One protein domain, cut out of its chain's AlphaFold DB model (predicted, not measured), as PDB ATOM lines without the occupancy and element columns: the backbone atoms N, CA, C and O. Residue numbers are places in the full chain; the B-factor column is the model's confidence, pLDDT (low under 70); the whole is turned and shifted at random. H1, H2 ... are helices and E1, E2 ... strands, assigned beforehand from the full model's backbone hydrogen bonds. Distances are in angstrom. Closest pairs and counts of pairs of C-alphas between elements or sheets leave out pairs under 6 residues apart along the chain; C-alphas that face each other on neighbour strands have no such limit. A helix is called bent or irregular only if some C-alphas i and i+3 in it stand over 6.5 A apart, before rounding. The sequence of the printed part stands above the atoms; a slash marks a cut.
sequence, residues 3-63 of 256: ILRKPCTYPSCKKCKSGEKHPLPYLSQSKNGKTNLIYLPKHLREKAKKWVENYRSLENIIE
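This is residues 3 to 63 of the 256 residues of an uncharacterized protein of Candidatus Aerophobetes bacterium (UniProt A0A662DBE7). A thin, elongated model is built on one long strand, E2, which pairs with the short strand E1 along its first part and with E3 along its last part. The loop with the short helix H1 makes one end of the length, and the long helix H2 runs out to the other; the tip of the E2 and E3 hairpin, residues 30 to 35, and the last part of H2, residues 53 to 63, stick out separately. The printed part has 61 residues, with two named helices and three named strands in the order E1, H1, E2, E3, H2, and its class is mixed, helices and strands. The sheet has the order E1, E2, E3 and is antiparallel. The whole is only just loose, close to extended, with a radius of gyration of the C-alphas of 15.6 A and spans of 49 by 26 by 15 A.

E1 is residues 3 to 6, 9.6 A long, and begins at C-alpha 3 at (78.165, 5.522, 75.667). H1 is residues 14 to 17, 5.1 A. E2 is residues 22 to 31, 26.5 A, from C-alpha 22 at (81.544, -2.548, 79.253). E3 is residues 34 to 39, 16.2 A. H2 is residues 42 to 63, 32.3 A, and ends at C-alpha 63 at (68.267, 28.466, 65.522); it is irregular, with C-alphas 43 and 46 at 7.4 A.

E1, an edge strand, is antiparallel to E2 at 122 degrees, with N 4 and O 24 at 2.9 A and N 24 and O 4 at 2.8 A, within hydrogen-bond range. The closest C-alphas of H1 and E2 are those of Cys 16 and His 22, 7.6 A apart; H1 is not on the sheet. The pairing is staggered: E2 pairs with E1 over residues 22 to 25 and with E3 over residues 26 to 31. E2 and E3 form an antiparallel hairpin at 140 degrees, with N 27 and O 38 at 2.8 A and N 36 and O 29 at 2.8 A. E1 and E3 are apart. The sheet is only just strongly twisted, its C-alphas lying up to 4.1 A off its best plane. H2 only grazes the sheet, with its residues 42 to 52; the closest C-alphas of H2 and E2 are those of Ala 48 and Leu 27, 7.5 A apart. In H2, 16 of 18 O i to N i+4 pairs are within hydrogen-bond range, and H1 is too short for such a pair.

The C-alphas of Ser 12 and Glu 63, the two farthest apart, are 49.7 A apart. The printed part has no cut. The link from E1 to H1 is short, and the other links are tight. The mean pLDDT of the printed part is 87.0, and no printed residue is under 70.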
ATOM      1  N   ILE A   3      77.749   6.746  74.980       89.31
ATOM      2  CA  ILE A   3      78.165   5.522  75.667       89.31
ATOM      3  C   ILE A   3      79.470   5.060  75.034       89.31
ATOM      4  O   ILE A   3      79.510   4.751  73.848       89.31
ATOM      5  N   LEU A   4      80.534   5.004  75.831       87.75
ATOM      6  CA  LEU A   4      81.812   4.443  75.411       87.75
ATOM      7  C   LEU A   4      81.962   3.039  75.972       87.75
ATOM      8  O   LEU A   4      81.606   2.790  77.119       87.75
ATOM      9  N   ARG A   5      82.522   2.120  75.185       88.50
ATOM     10  CA  ARG A   5      82.841   0.776  75.665       88.50
ATOM     11  C   ARG A   5      84.313   0.698  76.060       88.50
ATOM     12  O   ARG A   5      85.181   0.790  75.193       88.50
ATOM     13  N   LYS A   6      84.611   0.525  77.352       83.88
ATOM     14  CA  LYS A   6      85.989   0.353  77.853       83.88
ATOM     15  C   LYS A   6      86.143  -0.947  78.651       83.88
ATOM     16  O   LYS A   6      85.152  -1.441  79.195       83.88
ATOM     17  N   PRO A   7      87.357  -1.527  78.702       83.25
ATOM     18  CA  PRO A   7      87.651  -2.596  79.649       83.25
ATOM     19  C   PRO A   7      87.436  -2.094  81.084       83.25
ATOM     20  O   PRO A   7      87.693  -0.926  81.383       83.25
ATOM     21  N   CYS A   8      86.920  -2.956  81.959       83.31
ATOM     22  CA  CYS A   8      86.784  -2.621  83.374       83.31
ATOM     23  C   CYS A   8      88.133  -2.722  84.094       83.31
ATOM     24  O   CYS A   8      89.040  -3.410  83.637       83.31
ATOM     25  N   THR A   9      88.229  -2.108  85.269       81.94
ATOM     26  CA  THR A   9      89.414  -2.172  86.137       81.94
ATOM     27  C   THR A   9      89.564  -3.501  86.887       81.94
ATOM     28  O   THR A   9      90.558  -3.692  87.577       81.94
ATOM     29  N   TYR A  10      88.602  -4.427  86.769       85.31
ATOM     30  CA  TYR A  10      88.649  -5.727  87.442       85.31
ATOM     31  C   TYR A  10      89.548  -6.727  86.675       85.31
ATOM     32  O   TYR A  10      89.183  -7.114  85.556       85.31
ATOM     33  N   PRO A  11      90.680  -7.191  87.250       78.62
ATOM     34  CA  PRO A  11      91.704  -7.973  86.533       78.62
ATOM     35  C   PRO A  11      91.211  -9.320  85.981       78.62
ATOM     36  O   PRO A  11      91.710  -9.837  84.982       78.62
ATOM     37  N   SER A  12      90.204  -9.904  86.626       85.12
ATOM     38  CA  SER A  12      89.688 -11.249  86.355       85.12
ATOM     39  C   SER A  12      88.328 -11.248  85.641       85.12
ATOM     40  O   SER A  12      87.637 -12.266  85.612       85.12
ATOM     41  N   CYS A  13      87.925 -10.134  85.019       86.19
ATOM     42  CA  CYS A  13      86.627 -10.040  84.347       86.19
ATOM     43  C   CYS A  13      86.549 -10.938  83.098       86.19
ATOM     44  O   CYS A  13      87.181 -10.660  82.076       86.19
ATOM     45  N   LYS A  14      85.705 -11.977  83.152       83.44
ATOM     46  CA  LYS A  14      85.480 -12.916  82.037       83.44
ATOM     47  C   LYS A  14      84.964 -12.225  80.764       83.44
ATOM     48  O   LYS A  14      85.443 -12.546  79.685       83.44
ATOM     49  N   LYS A  15      84.066 -11.234  80.890       83.75
ATOM     50  CA  LYS A  15      83.501 -10.487  79.743       83.75
ATOM     51  C   LYS A  15      84.532  -9.611  79.027       83.75
ATOM     52  O   LYS A  15      84.560  -9.550  77.807       83.75
ATOM     53  N   CYS A  16      85.436  -8.977  79.775       85.50
ATOM     54  CA  CYS A  16      86.533  -8.231  79.157       85.50
ATOM     55  C   CYS A  16      87.537  -9.165  78.466       85.50
ATOM     56  O   CYS A  16      88.025  -8.824  77.391       85.50
ATOM     57  N   LYS A  17      87.807 -10.344  79.047       82.25
ATOM     58  CA  LYS A  17      88.680 -11.368  78.447       82.25
ATOM     59  C   LYS A  17      88.111 -11.969  77.157       82.25
ATOM     60  O   LYS A  17      88.888 -12.324  76.284       82.25
ATOM     61  N   SER A  18      86.786 -12.022  77.004       83.50
ATOM     62  CA  SER A  18      86.118 -12.432  75.759       83.50
ATOM     63  C   SER A  18      85.987 -11.306  74.718       83.50
ATOM     64  O   SER A  18      85.355 -11.504  73.686       83.50
ATOM     65  N   GLY A  19      86.541 -10.114  74.979       81.00
ATOM     66  CA  GLY A  19      86.480  -8.956  74.076       81.00
ATOM     67  C   GLY A  19      85.244  -8.059  74.247       81.00
ATOM     68  O   GLY A  19      85.207  -6.949  73.708       81.00
ATOM     69  N   GLU A  20      84.259  -8.462  75.057       83.50
ATOM     70  CA  GLU A  20      83.071  -7.657  75.359       83.50
ATOM     71  C   GLU A  20      83.366  -6.573  76.409       83.50
ATOM     72  O   GLU A  20      83.249  -6.754  77.623       83.50
ATOM     73  N   LYS A  21      83.725  -5.385  75.919       85.81
ATOM     74  CA  LYS A  21      83.943  -4.179  76.734       85.81
ATOM     75  C   LYS A  21      82.634  -3.631  77.324       85.81
ATOM     76  O   LYS A  21      81.578  -3.677  76.686       85.81
ATOM     77  N   HIS A  22      82.714  -3.020  78.508       84.00
ATOM     78  CA  HIS A  22      81.544  -2.548  79.253       84.00
ATOM     79  C   HIS A  22      81.098  -1.139  78.843       84.00
ATOM     80  O   HIS A  22      81.947  -0.263  78.652       84.00
ATOM     81  N   PRO A  23      79.778  -0.884  78.757       87.12
ATOM     82  CA  PRO A  23      79.240   0.433  78.447       87.12
ATOM     83  C   PRO A  23      79.387   1.388  79.638       87.12
ATOM     84  O   PRO A  23      78.847   1.161  80.722       87.12
ATOM     85  N   LEU A  24      80.075   2.498  79.411       87.56
ATOM     86  CA  LEU A  24      80.257   3.595  80.350       87.56
ATOM     87  C   LEU A  24      79.602   4.848  79.753       87.56
ATOM     88  O   LEU A  24      80.035   5.317  78.696       87.56
ATOM     89  N   PRO A  25      78.541   5.384  80.378       89.38
ATOM     90  CA  PRO A  25      77.909   6.605  79.912       89.38
ATOM     91  C   PRO A  25      78.759   7.821  80.285       89.38
ATOM     92  O   PRO A  25      79.228   7.955  81.417       89.38
ATOM     93  N   TYR A  26      78.909   8.725  79.324       90.44
ATOM     94  CA  TYR A  26      79.597   9.999  79.462       90.44
ATOM     95  C   TYR A  26      78.698  11.149  79.000       90.44
ATOM     96  O   TYR A  26      77.937  11.047  78.026       90.44
ATOM     97  N   LEU A  27      78.813  12.280  79.688       90.88
ATOM     98  CA  LEU A  27      78.351  13.565  79.194       90.88
ATOM     99  C   LEU A  27      79.469  14.169  78.342       90.88
ATOM    100  O   LEU A  27      80.561  14.420  78.844       90.88
ATOM    101  N   SER A  28      79.192  14.370  77.055       89.19
ATOM    102  CA  SER A  28      80.097  15.079  76.149       89.19
ATOM    103  C   SER A  28      79.790  16.570  76.204       89.19
ATOM    104  O   SER A  28      78.632  16.952  76.029       89.19
ATOM    105  N   GLN A  29      80.806  17.392  76.446       88.00
ATOM    106  CA  GLN A  29      80.709  18.848  76.485       88.00
ATOM    107  C   GLN A  29      81.870  19.463  75.699       88.00
ATOM    108  O   GLN A  29      83.023  19.102  75.917       88.00
ATOM    109  N   SER A  30      81.582  20.425  74.821       84.25
ATOM    110  CA  SER A  30      82.624  21.254  74.208       84.25
ATOM    111  C   SER A  30      82.986  22.403  75.152       84.25
ATOM    112  O   SER A  30      82.109  23.156  75.572       84.25
ATOM    113  N   LYS A  31      84.263  22.535  75.516       85.50
ATOM    114  CA  LYS A  31      84.787  23.631  76.344       85.50
ATOM    115  C   LYS A  31      86.086  24.135  75.722       85.50
ATOM    116  O   LYS A  31      87.011  23.354  75.519       85.50
ATOM    117  N   ASN A  32      86.154  25.429  75.407       80.25
ATOM    118  CA  ASN A  32      87.292  26.057  74.716       80.25
ATOM    119  C   ASN A  32      87.690  25.332  73.411       80.25
ATOM    120  O   ASN A  32      88.870  25.115  73.149       80.25
ATOM    121  N   GLY A  33      86.700  24.890  72.627       83.44
ATOM    122  CA  GLY A  33      86.926  24.180  71.362       83.44
ATOM    123  C   GLY A  33      87.417  22.734  71.499       83.44
ATOM    124  O   GLY A  33      87.656  22.085  70.486       83.44
ATOM    125  N   LYS A  34      87.555  22.203  72.723       82.44
ATOM    126  CA  LYS A  34      87.925  20.805  72.978       82.44
ATOM    127  C   LYS A  34      86.745  20.024  73.547       82.44
ATOM    128  O   LYS A  34      86.015  20.514  74.409       82.44
ATOM    129  N   THR A  35      86.576  18.788  73.087       89.50
ATOM    130  CA  THR A  35      85.558  17.872  73.610       89.50
ATOM    131  C   THR A  35      86.034  17.245  74.916       89.50
ATOM    132  O   THR A  35      87.002  16.490  74.937       89.50
ATOM    133  N   ASN A  36      85.319  17.520  76.002       89.94
ATOM    134  CA  ASN A  36      85.507  16.895  77.304       89.94
ATOM    135  C   ASN A  36      84.423  15.840  77.547       89.94
ATOM    136  O   ASN A  36      83.242  16.067  77.283       89.94
ATOM    137  N   LEU A  37      84.830  14.692  78.090       90.62
ATOM    138  CA  LEU A  37      83.943  13.588  78.443       90.62
ATOM    139  C   LEU A  37      83.913  13.418  79.960       90.62
ATOM    140  O   LEU A  37      84.914  13.052  80.572       90.62
ATOM    141  N   ILE A  38      82.749  13.642  80.563       89.62
ATOM    142  CA  ILE A  38      82.540  13.528  82.010       89.62
ATOM    143  C   ILE A  38      81.790  12.227  82.286       89.62
ATOM    144  O   ILE A  38      80.712  12.007  81.737       89.62
ATOM    145  N   TYR A  39      82.359  11.345  83.107       89.88
ATOM    146  CA  TYR A  39      81.712  10.083  83.472       89.88
ATOM    147  C   TYR A  39      80.388  10.329  84.216       89.88
ATOM    148  O   TYR A  39      80.322  11.177  85.104       89.88
ATOM    149  N   LEU A  40      79.339   9.571  83.869       90.88
ATOM    150  CA  LEU A  40      78.004   9.695  84.462       90.88
ATOM    151  C   LEU A  40      77.679   8.535  85.426       90.88
ATOM    152  O   LEU A  40      77.312   7.435  84.981       90.88
ATOM    153  N   PRO A  41      77.722   8.764  86.752       89.69
ATOM    154  CA  PRO A  41      77.280   7.771  87.726       89.69
ATOM    155  C   PRO A  41      75.769   7.518  87.622       89.69
ATOM    156  O   PRO A  41      75.003   8.374  87.177       89.69
ATOM    157  N   LYS A  42      75.324   6.320  88.036       88.00
ATOM    158  CA  LYS A  42      73.955   5.811  87.803       88.00
ATOM    159  C   LYS A  42      72.855   6.767  88.280       88.00
ATOM    160  O   LYS A  42      71.901   6.982  87.540       88.00
ATOM    161  N   HIS A  43      73.033   7.388  89.446       91.69
ATOM    162  CA  HIS A  43      72.060   8.310  90.042       91.69
ATOM    163  C   HIS A  43      71.909   9.645  89.285       91.69
ATOM    164  O   HIS A  43      70.886  10.305  89.422       91.69
ATOM    165  N   LEU A  44      72.885  10.043  88.458       91.06
ATOM    166  CA  LEU A  44      72.821  11.286  87.674       91.06
ATOM    167  C   LEU A  44      72.304  11.085  86.248       91.06
ATOM    168  O   LEU A  44      72.099  12.067  85.539       91.06
ATOM    169  N   ARG A  45      72.092   9.841  85.801       88.94
ATOM    170  CA  ARG A  45      71.800   9.543  84.388       88.94
ATOM    171  C   ARG A  45      70.503  10.181  83.902       88.94
ATOM    172  O   ARG A  45      70.516  10.823  82.859       88.94
ATOM    173  N   GLU A  46      69.417  10.050  84.660       90.00
ATOM    174  CA  GLU A  46      68.119  10.629  84.278       90.00
ATOM    175  C   GLU A  46      68.152  12.160  84.293       90.00
ATOM    176  O   GLU A  46      67.708  12.811  83.348       90.00
ATOM    177  N   LYS A  47      68.800  12.751  85.304       90.75
ATOM    178  CA  LYS A  47      69.006  14.204  85.370       90.75
ATOM    179  C   LYS A  47      69.813  14.716  84.172       90.75
ATOM    180  O   LYS A  47      69.451  15.719  83.562       90.75
ATOM    181  N   ALA A  48      70.873  14.000  83.799       88.94
ATOM    182  CA  ALA A  48      71.719  14.349  82.667       88.94
ATOM    183  C   ALA A  48      71.013  14.189  81.312       88.94
ATOM    184  O   ALA A  48      71.251  15.001  80.421       88.94
ATOM    185  N   LYS A  49      70.132  13.191  81.148       89.44
ATOM    186  CA  LYS A  49      69.273  13.086  79.956       89.44
ATOM    187  C   LYS A  49      68.394  14.325  79.812       89.44
ATOM    188  O   LYS A  49      68.458  14.982  78.776       89.44
ATOM    189  N   LYS A  50      67.697  14.709  80.887       92.06
ATOM    190  CA  LYS A  50      66.834  15.897  80.906       92.06
ATOM    191  C   LYS A  50      67.603  17.183  80.585       92.06
ATOM    192  O   LYS A  50      67.115  18.033  79.851       92.06
ATOM    193  N   TRP A  51      68.836  17.328  81.075       89.50
ATOM    194  CA  TRP A  51      69.693  18.464  80.713       89.50
ATOM    195  C   TRP A  51      70.044  18.508  79.226       89.50
ATOM    196  O   TRP A  51      70.008  19.579  78.625       89.50
ATOM    197  N   VAL A  52      70.375  17.361  78.629       89.38
ATOM    198  CA  VAL A  52      70.691  17.273  77.195       89.38
ATOM    199  C   VAL A  52      69.460  17.600  76.347       89.38
ATOM    200  O   VAL A  52      69.588  18.301  75.347       89.38
ATOM    201  N   GLU A  53      68.279  17.129  76.746       92.69
ATOM    202  CA  GLU A  53      67.010  17.449  76.082       92.69
ATOM    203  C   GLU A  53      66.694  18.945  76.155       92.69
ATOM    204  O   GLU A  53      66.438  19.566  75.124       92.69
ATOM    205  N   ASN A  54      66.801  19.545  77.344       89.88
ATOM    206  CA  ASN A  54      66.593  20.981  77.531       89.88
ATOM    207  C   ASN A  54      67.562  21.812  76.681       89.88
ATOM    208  O   ASN A  54      67.139  22.767  76.035       89.88
ATOM    209  N   TYR A  55      68.844  21.435  76.655       86.75
ATOM    210  CA  TYR A  55      69.851  22.108  75.837       86.75
ATOM    211  C   TYR A  55      69.482  22.066  74.349       86.75
ATOM    212  O   TYR A  55      69.444  23.109  73.708       86.75
ATOM    213  N   ARG A  56      69.137  20.885  73.817       89.50
ATOM    214  CA  ARG A  56      68.744  20.727  72.406       89.50
ATOM    215  C   ARG A  56      67.479  21.506  72.057       89.50
ATOM    216  O   ARG A  56      67.384  22.071  70.975       89.50
ATOM    217  N   SER A  57      66.505  21.534  72.964       91.44
ATOM    218  CA  SER A  57      65.282  22.320  72.778       91.44
ATOM    219  C   SER A  57      65.596  23.816  72.683       91.44
ATOM    220  O   SER A  57      65.136  24.494  71.765       91.44
ATOM    221  N   LEU A  58      66.452  24.317  73.575       87.00
ATOM    222  CA  LEU A  58      66.884  25.711  73.582       87.00
ATOM    223  C   LEU A  58      67.713  26.066  72.336       87.00
ATOM    224  O   LEU A  58      67.478  27.105  71.729       87.00
ATOM    225  N   GLU A  59      68.619  25.183  71.914       86.56
ATOM    226  CA  GLU A  59      69.408  25.313  70.681       86.56
ATOM    227  C   GLU A  59      68.498  25.405  69.443       86.56
ATOM    228  O   GLU A  59      68.632  26.339  68.657       86.56
ATOM    229  N   ASN A  60      67.479  24.545  69.337       89.69
ATOM    230  CA  ASN A  60      66.481  24.608  68.261       89.69
ATOM    231  C   ASN A  60      65.677  25.919  68.260       89.69
ATOM    232  O   ASN A  60      65.380  26.468  67.196       89.69
ATOM    233  N   ILE A  61      65.293  26.426  69.436       86.12
ATOM    234  CA  ILE A  61      64.592  27.714  69.553       86.12
ATOM    235  C   ILE A  61      65.507  28.850  69.083       86.12
ATOM    236  O   ILE A  61      65.071  29.688  68.294       86.12
ATOM    237  N   ILE A  62      66.774  28.856  69.509       78.56
ATOM    238  CA  ILE A  62      67.768  29.849  69.085       78.56
ATOM    239  C   ILE A  62      67.990  29.792  67.572       78.56
ATOM    240  O   ILE A  62      67.993  30.838  66.928       78.56
ATOM    241  N   GLU A  63      68.119  28.604  66.975       82.62
ATOM    242  CA  GLU A  63      68.267  28.466  65.522       82.62
ATOM    243  C   GLU A  63      67.046  28.992  64.760       82.62
ATOM    244  O   GLU A  63      67.196  29.675  63.744       82.62
TER     245      GLU A  63